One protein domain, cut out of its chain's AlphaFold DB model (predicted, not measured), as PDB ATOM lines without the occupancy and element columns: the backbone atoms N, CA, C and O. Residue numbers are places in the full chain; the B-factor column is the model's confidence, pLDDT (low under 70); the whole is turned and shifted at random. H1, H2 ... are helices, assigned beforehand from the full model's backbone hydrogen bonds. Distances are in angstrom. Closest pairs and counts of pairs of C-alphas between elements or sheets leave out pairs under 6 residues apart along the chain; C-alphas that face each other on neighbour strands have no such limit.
ATOM      1  N   TYR A  92     198.475 192.038 152.422       97.00
ATOM      2  CA  TYR A  92     197.957 193.027 151.473       97.00
ATOM      3  C   TYR A  92     197.428 192.374 150.187       97.00
ATOM      4  O   TYR A  92     196.341 192.719 149.729       97.00
ATOM      5  N   GLU A  93     198.135 191.390 149.631       96.50
ATOM      6  CA  GLU A  93     197.666 190.663 148.444       96.50
ATOM      7  C   GLU A  93     196.406 189.852 148.747       96.50
ATOM      8  O   GLU A  93     195.457 189.887 147.965       96.50
ATOM      9  N   LEU A  94     196.334 189.207 149.916       96.75
ATOM     10  CA  LEU A  94     195.126 188.520 150.368       96.75
ATOM     11  C   LEU A  94     193.944 189.489 150.527       96.75
ATOM     12  O   LEU A  94     192.821 189.139 150.160       96.75
ATOM     13  N   LEU A  95     194.176 190.714 151.019       98.12
ATOM     14  CA  LEU A  95     193.149 191.759 151.061       98.12
ATOM     15  C   LEU A  95     192.627 192.075 149.653       98.12
ATOM     16  O   LEU A  95     191.411 192.128 149.462       98.12
ATOM     17  N   LEU A  96     193.510 192.261 148.668       97.81
ATOM     18  CA  LEU A  96     193.109 192.576 147.293       97.81
ATOM     19  C   LEU A  96     192.370 191.409 146.629       97.81
ATOM     20  O   LEU A  96     191.267 191.596 146.113       97.81
ATOM     21  N   VAL A  97     192.946 190.206 146.679       96.31
ATOM     22  CA  VAL A  97     192.386 188.989 146.077       96.31
ATOM     23  C   VAL A  97     191.040 188.648 146.708       96.31
ATOM     24  O   VAL A  97     190.066 188.443 145.988       96.31
ATOM     25  N   GLY A  98     190.951 188.640 148.040       97.12
ATOM     26  CA  GLY A  98     189.702 188.351 148.742       97.12
ATOM     27  C   GLY A  98     188.620 189.402 148.490       97.12
ATOM     28  O   GLY A  98     187.456 189.050 148.307       97.12
ATOM     29  N   THR A  99     188.991 190.682 148.376       97.25
ATOM     30  CA  THR A  99     188.044 191.746 147.997       97.25
ATOM     31  C   THR A  99     187.533 191.565 146.567       97.25
ATOM     32  O   THR A  99     186.328 191.648 146.332       97.25
ATOM     33  N   ALA A 100     188.424 191.280 145.612       97.62
ATOM     34  CA  ALA A 100     188.056 191.046 144.218       97.62
ATOM     35  C   ALA A 100     187.173 189.797 144.062       97.62
ATOM     36  O   ALA A 100     186.149 189.846 143.378       97.62
ATOM     37  N   LEU A 101     187.518 188.706 144.752       96.50
ATOM     38  CA  LEU A 101     186.711 187.488 144.793       96.50
ATOM     39  C   LEU A 101     185.335 187.747 145.403       96.50
ATOM     40  O   LEU A 101     184.335 187.340 144.823       96.50
ATOM     41  N   TYR A 102     185.249 188.471 146.523       96.19
ATOM     42  CA  TYR A 102     183.952 188.829 147.104       96.19
ATOM     43  C   TYR A 102     183.129 189.726 146.173       96.19
ATOM     44  O   TYR A 102     181.908 189.615 146.122       96.19
ATOM     45  N   TRP A 103     183.770 190.613 145.410       95.50
ATOM     46  CA  TRP A 103     183.060 191.447 144.446       95.50
ATOM     47  C   TRP A 103     182.441 190.622 143.306       95.50
ATOM     48  O   TRP A 103     181.315 190.920 142.894       95.50
ATOM     49  N   GLY A 104     183.143 189.588 142.831       94.75
ATOM     50  CA  GLY A 104     182.671 188.703 141.762       94.75
ATOM     51  C   GLY A 104     181.682 187.626 142.221       94.75
ATOM     52  O   GLY A 104     180.638 187.447 141.602       94.75
ATOM     53  N   GLU A 105     181.996 186.933 143.313       95.00
ATOM     54  CA  GLU A 105     181.308 185.710 143.763       95.00
ATOM     55  C   GLU A 105     180.482 185.913 145.048       95.00
ATOM     56  O   GLU A 105     179.719 185.038 145.463       95.00
ATOM     57  N   GLY A 106     180.644 187.051 145.725       93.19
ATOM     58  CA  GLY A 106     179.962 187.342 146.981       93.19
ATOM     59  C   GLY A 106     178.477 187.648 146.794       93.19
ATOM     60  O   GLY A 106     178.050 188.339 145.864       93.19
ATOM     61  N   SER A 107     177.666 187.169 147.733       90.62
ATOM     62  CA  SER A 107     176.235 187.442 147.759       90.62
ATOM     63  C   SER A 107     175.938 188.866 148.225       90.62
ATOM     64  O   SER A 107     176.535 189.385 149.168       90.62
ATOM     65  N   LYS A 108     174.941 189.481 147.585       84.75
ATOM     66  CA  LYS A 108     174.371 190.785 147.967       84.75
ATOM     67  C   LYS A 108     172.924 190.673 148.453       84.75
ATOM     68  O   LYS A 108     172.273 191.687 148.688       84.75
ATOM     69  N   ALA A 109     172.406 189.447 148.575       85.81
ATOM     70  CA  ALA A 109     170.992 189.201 148.848       85.81
ATOM     71  C   ALA A 109     170.586 189.578 150.281       85.81
ATOM     72  O   ALA A 109     169.469 190.032 150.508       85.81
ATOM     73  N   ASN A 110     171.490 189.411 151.251       84.94
ATOM     74  CA  ASN A 110     171.222 189.699 152.654       84.94
ATOM     75  C   ASN A 110     172.250 190.697 153.196       84.94
ATOM     76  O   ASN A 110     173.441 190.411 153.235       84.94
ATOM     77  N   ARG A 111     171.784 191.862 153.656       83.38
ATOM     78  CA  ARG A 111     172.656 192.925 154.186       83.38
ATOM     79  C   ARG A 111     173.376 192.545 155.484       83.38
ATOM     80  O   ARG A 111     174.379 193.165 155.809       83.38
ATOM     81  N   ASN A 112     172.879 191.540 156.204       87.88
ATOM     82  CA  ASN A 112     173.425 191.104 157.491       87.88
ATOM     83  C   ASN A 112     174.319 189.861 157.375       87.88
ATOM     84  O   ASN A 112     174.813 189.371 158.388       87.88
ATOM     85  N   VAL A 113     174.497 189.317 156.165       90.06
ATOM     86  CA  VAL A 113     175.258 188.086 155.935       90.06
ATOM     87  C   VAL A 113     176.208 188.293 154.764       90.06
ATOM     88  O   VAL A 113     175.770 188.527 153.643       90.06
ATOM     89  N   ALA A 114     177.505 188.146 155.023       92.56
ATOM     90  CA  ALA A 114     178.496 187.978 153.970       92.56
ATOM     91  C   ALA A 114     178.590 186.488 153.623       92.56
ATOM     92  O   ALA A 114     178.878 185.667 154.496       92.56
ATOM     93  N   SER A 115     178.329 186.129 152.368       93.81
ATOM     94  CA  SER A 115     178.429 184.744 151.907       93.81
ATOM     95  C   SER A 115     179.007 184.651 150.503       93.81
ATOM     96  O   SER A 115     178.918 185.587 149.713       93.81
ATOM     97  N   ILE A 116     179.599 183.499 150.213       95.00
ATOM     98  CA  ILE A 116     180.041 183.075 148.888       95.00
ATOM     99  C   ILE A 116     179.532 181.650 148.669       95.00
ATOM    100  O   ILE A 116     179.486 180.863 149.616       95.00
ATOM    101  N   ALA A 117     179.154 181.320 147.440       92.88
ATOM    102  CA  ALA A 117     178.825 179.961 147.035       92.88
ATOM    103  C   ALA A 117     179.585 179.648 145.748       92.88
ATOM    104  O   ALA A 117     179.401 180.325 144.743       92.88
ATOM    105  N   ASN A 118     180.448 178.635 145.782       94.25
ATOM    106  CA  ASN A 118     181.209 178.214 144.614       94.25
ATOM    107  C   ASN A 118     181.380 176.689 144.630       94.25
ATOM    108  O   ASN A 118     181.380 176.076 145.693       94.25
ATOM    109  N   SER A 119     181.496 176.081 143.453       90.44
ATOM    110  CA  SER A 119     181.705 174.631 143.332       90.44
ATOM    111  C   SER A 119     183.172 174.217 143.486       90.44
ATOM    112  O   SER A 119     183.439 173.046 143.731       90.44
ATOM    113  N   ASP A 120     184.118 175.156 143.372       91.50
ATOM    114  CA  ASP A 120     185.545 174.921 143.588       91.50
ATOM    115  C   ASP A 120     185.917 175.130 145.073       91.50
ATOM    116  O   ASP A 120     185.877 176.263 145.576       91.50
ATOM    117  N   PRO A 121     186.343 174.073 145.796       91.81
ATOM    118  CA  PRO A 121     186.761 174.179 147.193       91.81
ATOM    119  C   PRO A 121     187.947 175.126 147.420       91.81
ATOM    120  O   PRO A 121     188.121 175.637 148.527       91.81
ATOM    121  N   SER A 122     188.772 175.371 146.401       92.19
ATOM    122  CA  SER A 122     189.927 176.272 146.475       92.19
ATOM    123  C   SER A 122     189.480 177.728 146.605       92.19
ATOM    124  O   SER A 122     190.044 178.471 147.407       92.19
ATOM    125  N   VAL A 123     188.411 178.115 145.896       94.94
ATOM    126  CA  VAL A 123     187.794 179.449 146.002       94.94
ATOM    127  C   VAL A 123     187.194 179.642 147.394       94.94
ATOM    128  O   VAL A 123     187.442 180.661 148.042       94.94
ATOM    129  N   ILE A 124     186.471 178.636 147.902       95.12
ATOM    130  CA  ILE A 124     185.912 178.667 149.262       95.12
ATOM    131  C   ILE A 124     187.038 178.811 150.294       95.12
ATOM    132  O   ILE A 124     186.945 179.643 151.196       95.12
ATOM    133  N   ARG A 125     188.122 178.038 150.159       94.94
ATOM    134  CA  ARG A 125     189.276 178.091 151.068       94.94
ATOM    135  C   ARG A 125     189.928 179.474 151.087       94.94
ATOM    136  O   ARG A 125     190.167 179.990 152.176       94.94
ATOM    137  N   MET A 126     190.158 180.077 149.920       95.75
ATOM    138  CA  MET A 126     190.719 181.428 149.799       95.75
ATOM    139  C   MET A 126     189.835 182.467 150.502       95.75
ATOM    140  O   MET A 126     190.321 183.283 151.283       95.75
ATOM    141  N   MET A 127     188.517 182.395 150.307       97.06
ATOM    142  CA  MET A 127     187.583 183.306 150.975       97.06
ATOM    143  C   MET A 127     187.502 183.090 152.484       97.06
ATOM    144  O   MET A 127     187.424 184.057 153.240       97.06
ATOM    145  N   MET A 128     187.564 181.841 152.945       96.06
ATOM    146  CA  MET A 128     187.651 181.539 154.375       96.06
ATOM    147  C   MET A 128     188.927 182.117 154.990       96.06
ATOM    148  O   MET A 128     188.875 182.635 156.105       96.06
ATOM    149  N   GLN A 129     190.052 182.056 154.274       96.38
ATOM    150  CA  GLN A 129     191.306 182.668 154.706       96.38
ATOM    151  C   GLN A 129     191.170 184.193 154.788       96.38
ATOM    152  O   GLN A 129     191.459 184.772 155.831       96.38
ATOM    153  N   PHE A 130     190.616 184.834 153.756       97.69
ATOM    154  CA  PHE A 130     190.332 186.270 153.751       97.69
ATOM    155  C   PHE A 130     189.449 186.703 154.934       97.69
ATOM    156  O   PHE A 130     189.800 187.630 155.667       97.69
ATOM    157  N   PHE A 131     188.331 186.013 155.185       97.12
ATOM    158  CA  PHE A 131     187.440 186.355 156.297       97.12
ATOM    159  C   PHE A 131     188.106 186.203 157.667       97.12
ATOM    160  O   PHE A 131     187.842 187.006 158.558       97.12
ATOM    161  N   LYS A 132     188.954 185.187 157.848       96.88
ATOM    162  CA  LYS A 132     189.645 184.940 159.121       96.88
ATOM    163  C   LYS A 132     190.814 185.887 159.343       96.88
ATOM    164  O   LYS A 132     190.954 186.419 160.434       96.88
ATOM    165  N   GLU A 133     191.661 186.064 158.340       97.12
ATOM    166  CA  GLU A 133     192.932 186.763 158.505       97.12
ATOM    167  C   GLU A 133     192.777 188.264 158.291       97.12
ATOM    168  O   GLU A 133     193.339 189.036 159.058       97.12
ATOM    169  N   ILE A 134     191.999 188.697 157.294       98.12
ATOM    170  CA  ILE A 134     191.863 190.119 156.946       98.12
ATOM    171  C   ILE A 134     190.713 190.779 157.700       98.12
ATOM    172  O   ILE A 134     190.883 191.878 158.222       98.12
ATOM    173  N   LEU A 135     189.551 190.120 157.757       96.56
ATOM    174  CA  LEU A 135     188.363 190.655 158.437       96.56
ATOM    175  C   LEU A 135     188.202 190.160 159.879       96.56
ATOM    176  O   LEU A 135     187.259 190.571 160.555       96.56
ATOM    177  N   GLU A 136     189.089 189.274 160.340       97.25
ATOM    178  CA  GLU A 136     189.150 188.806 161.732       97.25
ATOM    179  C   GLU A 136     187.821 188.202 162.231       97.25
ATOM    180  O   GLU A 136     187.433 188.297 163.399       97.25
ATOM    181  N   VAL A 137     187.089 187.540 161.326       96.75
ATOM    182  CA  VAL A 137     185.803 186.913 161.637       96.75
ATOM    183  C   VAL A 137     186.021 185.685 162.517       96.75
ATOM    184  O   VAL A 137     186.689 184.720 162.142       96.75
ATOM    185  N   ASN A 138     185.384 185.692 163.689       96.44
ATOM    186  CA  ASN A 138     185.430 184.571 164.620       96.44
ATOM    187  C   ASN A 138     184.896 183.277 163.978       96.44
ATOM    188  O   ASN A 138     183.817 183.270 163.380       96.44
ATOM    189  N   GLN A 139     185.607 182.163 164.181       93.25
ATOM    190  CA  GLN A 139     185.268 180.869 163.589       93.25
ATOM    191  C   GLN A 139     183.837 180.397 163.900       93.25
ATOM    192  O   GLN A 139     183.187 179.779 163.058       93.25
ATOM    193  N   THR A 140     183.317 180.735 165.080       96.25
ATOM    194  CA  THR A 140     181.952 180.393 165.515       96.25
ATOM    195  C   THR A 140     180.849 181.064 164.695       96.25
ATOM    196  O   THR A 140     179.691 180.655 164.789       96.25
ATOM    197  N   LYS A 141     181.173 182.076 163.877       94.75
ATOM    198  CA  LYS A 141     180.218 182.769 163.000       94.75
ATOM    199  C   LYS A 141     180.059 182.113 161.628       94.75
ATOM    200  O   LYS A 141     179.065 182.386 160.963       94.75
ATOM    201  N   PHE A 142     180.983 181.249 161.203       94.88
ATOM    202  CA  PHE A 142     180.865 180.596 159.898       94.88
ATOM    203  C   PHE A 142     179.728 179.574 159.883       94.88
ATOM    204  O   PHE A 142     179.484 178.863 160.862       94.88
ATOM    205  N   ARG A 143     179.023 179.509 158.755       93.31
ATOM    206  CA  ARG A 143     177.971 178.532 158.465       93.31
ATOM    207  C   ARG A 143     178.231 177.963 157.074       93.31
ATOM    208  O   ARG A 143     178.570 178.718 156.167       93.31
ATOM    209  N   GLY A 144     178.116 176.646 156.938       90.25
ATOM    210  CA  GLY A 144     178.182 175.951 155.656       90.25
ATOM    211  C   GLY A 144     176.776 175.636 155.162       90.25
ATOM    212  O   GLY A 144     175.912 175.276 155.959       90.25
ATOM    213  N   HIS A 145     176.558 175.775 153.859       87.25
ATOM    214  CA  HIS A 145     175.307 175.414 153.202       87.25
ATOM    215  C   HIS A 145     175.626 174.637 151.930       87.25
ATOM    216  O   HIS A 145     176.539 175.009 151.194       87.25
ATOM    217  N   ILE A 146     174.856 173.586 151.665       84.81
ATOM    218  CA  ILE A 146     174.905 172.852 150.404       84.81
ATOM    219  C   ILE A 146     173.697 173.288 149.585       84.81
ATOM    220  O   ILE A 146     172.557 173.215 150.043       84.81
ATOM    221  N   HIS A 147     173.950 173.769 148.372       83.81
ATOM    222  CA  HIS A 147     172.893 174.079 147.421       83.81
ATOM    223  C   HIS A 147     172.553 172.811 146.639       83.81
ATOM    224  O   HIS A 147     173.327 172.377 145.788       83.81
ATOM    225  N   THR A 148     171.397 172.220 146.933       82.06
ATOM    226  CA  THR A 148     170.872 171.052 146.217       82.06
ATOM    227  C   THR A 148     169.708 171.455 145.310       82.06
ATOM    228  O   THR A 148     169.131 172.538 145.435       82.06
ATOM    229  N   PHE A 149     169.369 170.585 144.362       81.62
ATOM    230  CA  PHE A 149     168.227 170.759 143.468       81.62
ATOM    231  C   PHE A 149     167.236 169.618 143.680       81.62
ATOM    232  O   PHE A 149     167.630 168.515 144.040       81.62
ATOM    233  N   SER A 150     165.957 169.855 143.385       82.56
ATOM    234  CA  SER A 150     164.858 168.905 143.631       82.56
ATOM    235  C   SER A 150     164.997 167.535 142.953       82.56
ATOM    236  O   SER A 150     164.298 166.600 143.322       82.56
ATOM    237  N   HIS A 151     165.872 167.412 141.955       82.56
ATOM    238  CA  HIS A 151     166.136 166.173 141.223       82.56
ATOM    239  C   HIS A 151     167.400 165.439 141.704       82.56
ATOM    240  O   HIS A 151     167.761 164.422 141.115       82.56
ATOM    241  N   LEU A 152     168.092 165.961 142.721       79.25
ATOM    242  CA  LEU A 152     169.292 165.359 143.299       79.25
ATOM    243  C   LEU A 152     168.953 164.675 144.624       79.25
ATOM    244  O   LEU A 152     168.154 165.185 145.410       79.25
ATOM    245  N   ASN A 153     169.586 163.530 144.873       79.75
ATOM    246  CA  ASN A 153     169.529 162.863 146.166       79.75
ATOM    247  C   ASN A 153     170.438 163.613 147.154       79.75
ATOM    248  O   ASN A 153     171.635 163.759 146.908       79.75
ATOM    249  N   VAL A 154     169.858 164.112 148.247       78.38
ATOM    250  CA  VAL A 154     170.574 164.909 149.253       78.38
ATOM    251  C   VAL A 154     171.619 164.064 149.981       78.38
ATOM    252  O   VAL A 154     172.747 164.521 150.127       78.38
ATOM    253  N   ASP A 155     171.296 162.816 150.328       79.56
ATOM    254  CA  ASP A 155     172.204 161.926 151.065       79.56
ATOM    255  C   ASP A 155     173.464 161.594 150.241       79.56
ATOM    256  O   ASP A 155     174.582 161.522 150.759       79.56
ATOM    257  N   GLU A 156     173.302 161.438 148.923       74.94
ATOM    258  CA  GLU A 156     174.432 161.251 148.004       74.94
ATOM    259  C   GLU A 156     175.258 162.533 147.842       74.94
ATOM    260  O   GLU A 156     176.481 162.460 147.738       74.94
ATOM    261  N   ALA A 157     174.615 163.705 147.835       69.06
ATOM    262  CA  ALA A 157     175.296 164.992 147.708       69.06
ATOM    263  C   ALA A 157     176.116 165.356 148.958       69.06
ATOM    264  O   ALA A 157     177.158 165.992 148.829       69.06
ATOM    265  N   GLU A 158     175.671 164.945 150.147       68.88
ATOM    266  CA  GLU A 158     176.403 165.149 151.406       68.88
ATOM    267  C   GLU A 158     177.647 164.256 151.538       68.88
ATOM    268  O   GLU A 158     178.551 164.569 152.311       68.88
ATOM    269  N   SER A 159     177.710 163.157 150.782       69.81
ATOM    270  CA  SER A 159     178.797 162.171 150.849       69.81
ATOM    271  C   SER A 159     179.992 162.485 149.931       69.81
ATOM    272  O   SER A 159     180.947 161.704 149.899       69.81
ATOM    273  N   TYR A 160     179.924 163.572 149.154       56.75
ATOM    274  CA  TYR A 160     180.946 163.991 148.184       56.75
ATOM    275  C   TYR A 160     181.991 164.924 148.810       56.75
ATOM    276  O   TYR A 160     183.198 164.704 148.555       56.75
TER     277      TYR A 160
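This is residues 92 to 160 of the 160 residues of an uncharacterized protein of Candidatus Kaiserbacteria bacterium CG10_big_fil_rev_8_21_14_0_10_44_10 (UniProt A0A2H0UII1). Two helices, H1 and H2, cross at a steep angle and make a small helical body at one end, and a long link with little regular structure leads away from it to a short helix, H3, at the other end. H1 and H2 are joined by a long loop, residues 106 to 120. The printed part has 69 residues with three named helices, in the order H1, H2, H3, and no named strand; the class is all helix, though under half of the residues, 32 of 69, are in named elements. The whole is only just loose, close to compact, with a radius of gyration of the C-alphas of 13.6 A, and it is elongated, spanning 42 by 25 by 25 A.

H1, the longest helix, takes in residues 92 to 105 and measures 19.8 A from first to last C-alpha. It begins at C-alpha 92, at (197.957, 193.027, 151.473), and ends at C-alpha 105, at (181.308, 185.710, 143.763). H2 takes in residues 121 to 133 and measures 18.0 A. H3 takes in residues 154 to 158, measures 6.2 A and ends at C-alpha 158, at (176.403, 165.149, 151.406).

H1 and H2 touch, with 7 pairs of C-alphas within 8 A. Their closest C-alphas are those of Gly 98 and Phe 130, 5.5 A apart, and H2 touches H1 with residues 126 to 130 alone. Their lines stand at a steep tilt of 54 degrees, and they run opposite ways. Their centres are 9.9 A apart. H3 touches no helix: it is apart from H1 and apart from H2, with no C-alpha of either within 8 A of it. In H1, H2 and H3 every pair of O i to N i+4 is within hydrogen-bond range.

The two C-alphas farthest apart in the domain are those of Tyr 92 and His 151, at 42.9 A. The first and last printed C-alphas, of Tyr 92 and Tyr 160, are 33.8 A apart. The printed part has no cut, and Tyr 160 is the chain's last residue. Both links are long: residues 106 to 120 join H1 to H2, and their C-alphas lie 3 to 15 A from the mean of all C-alphas; residues 134 to 153 join H2 to H3, and theirs lie 8 to 24 A from it. The mean pLDDT of the printed part is 90.4. Confidence is low, under 70, at residues 157 to 160, and the mean pLDDT of H3 is 74.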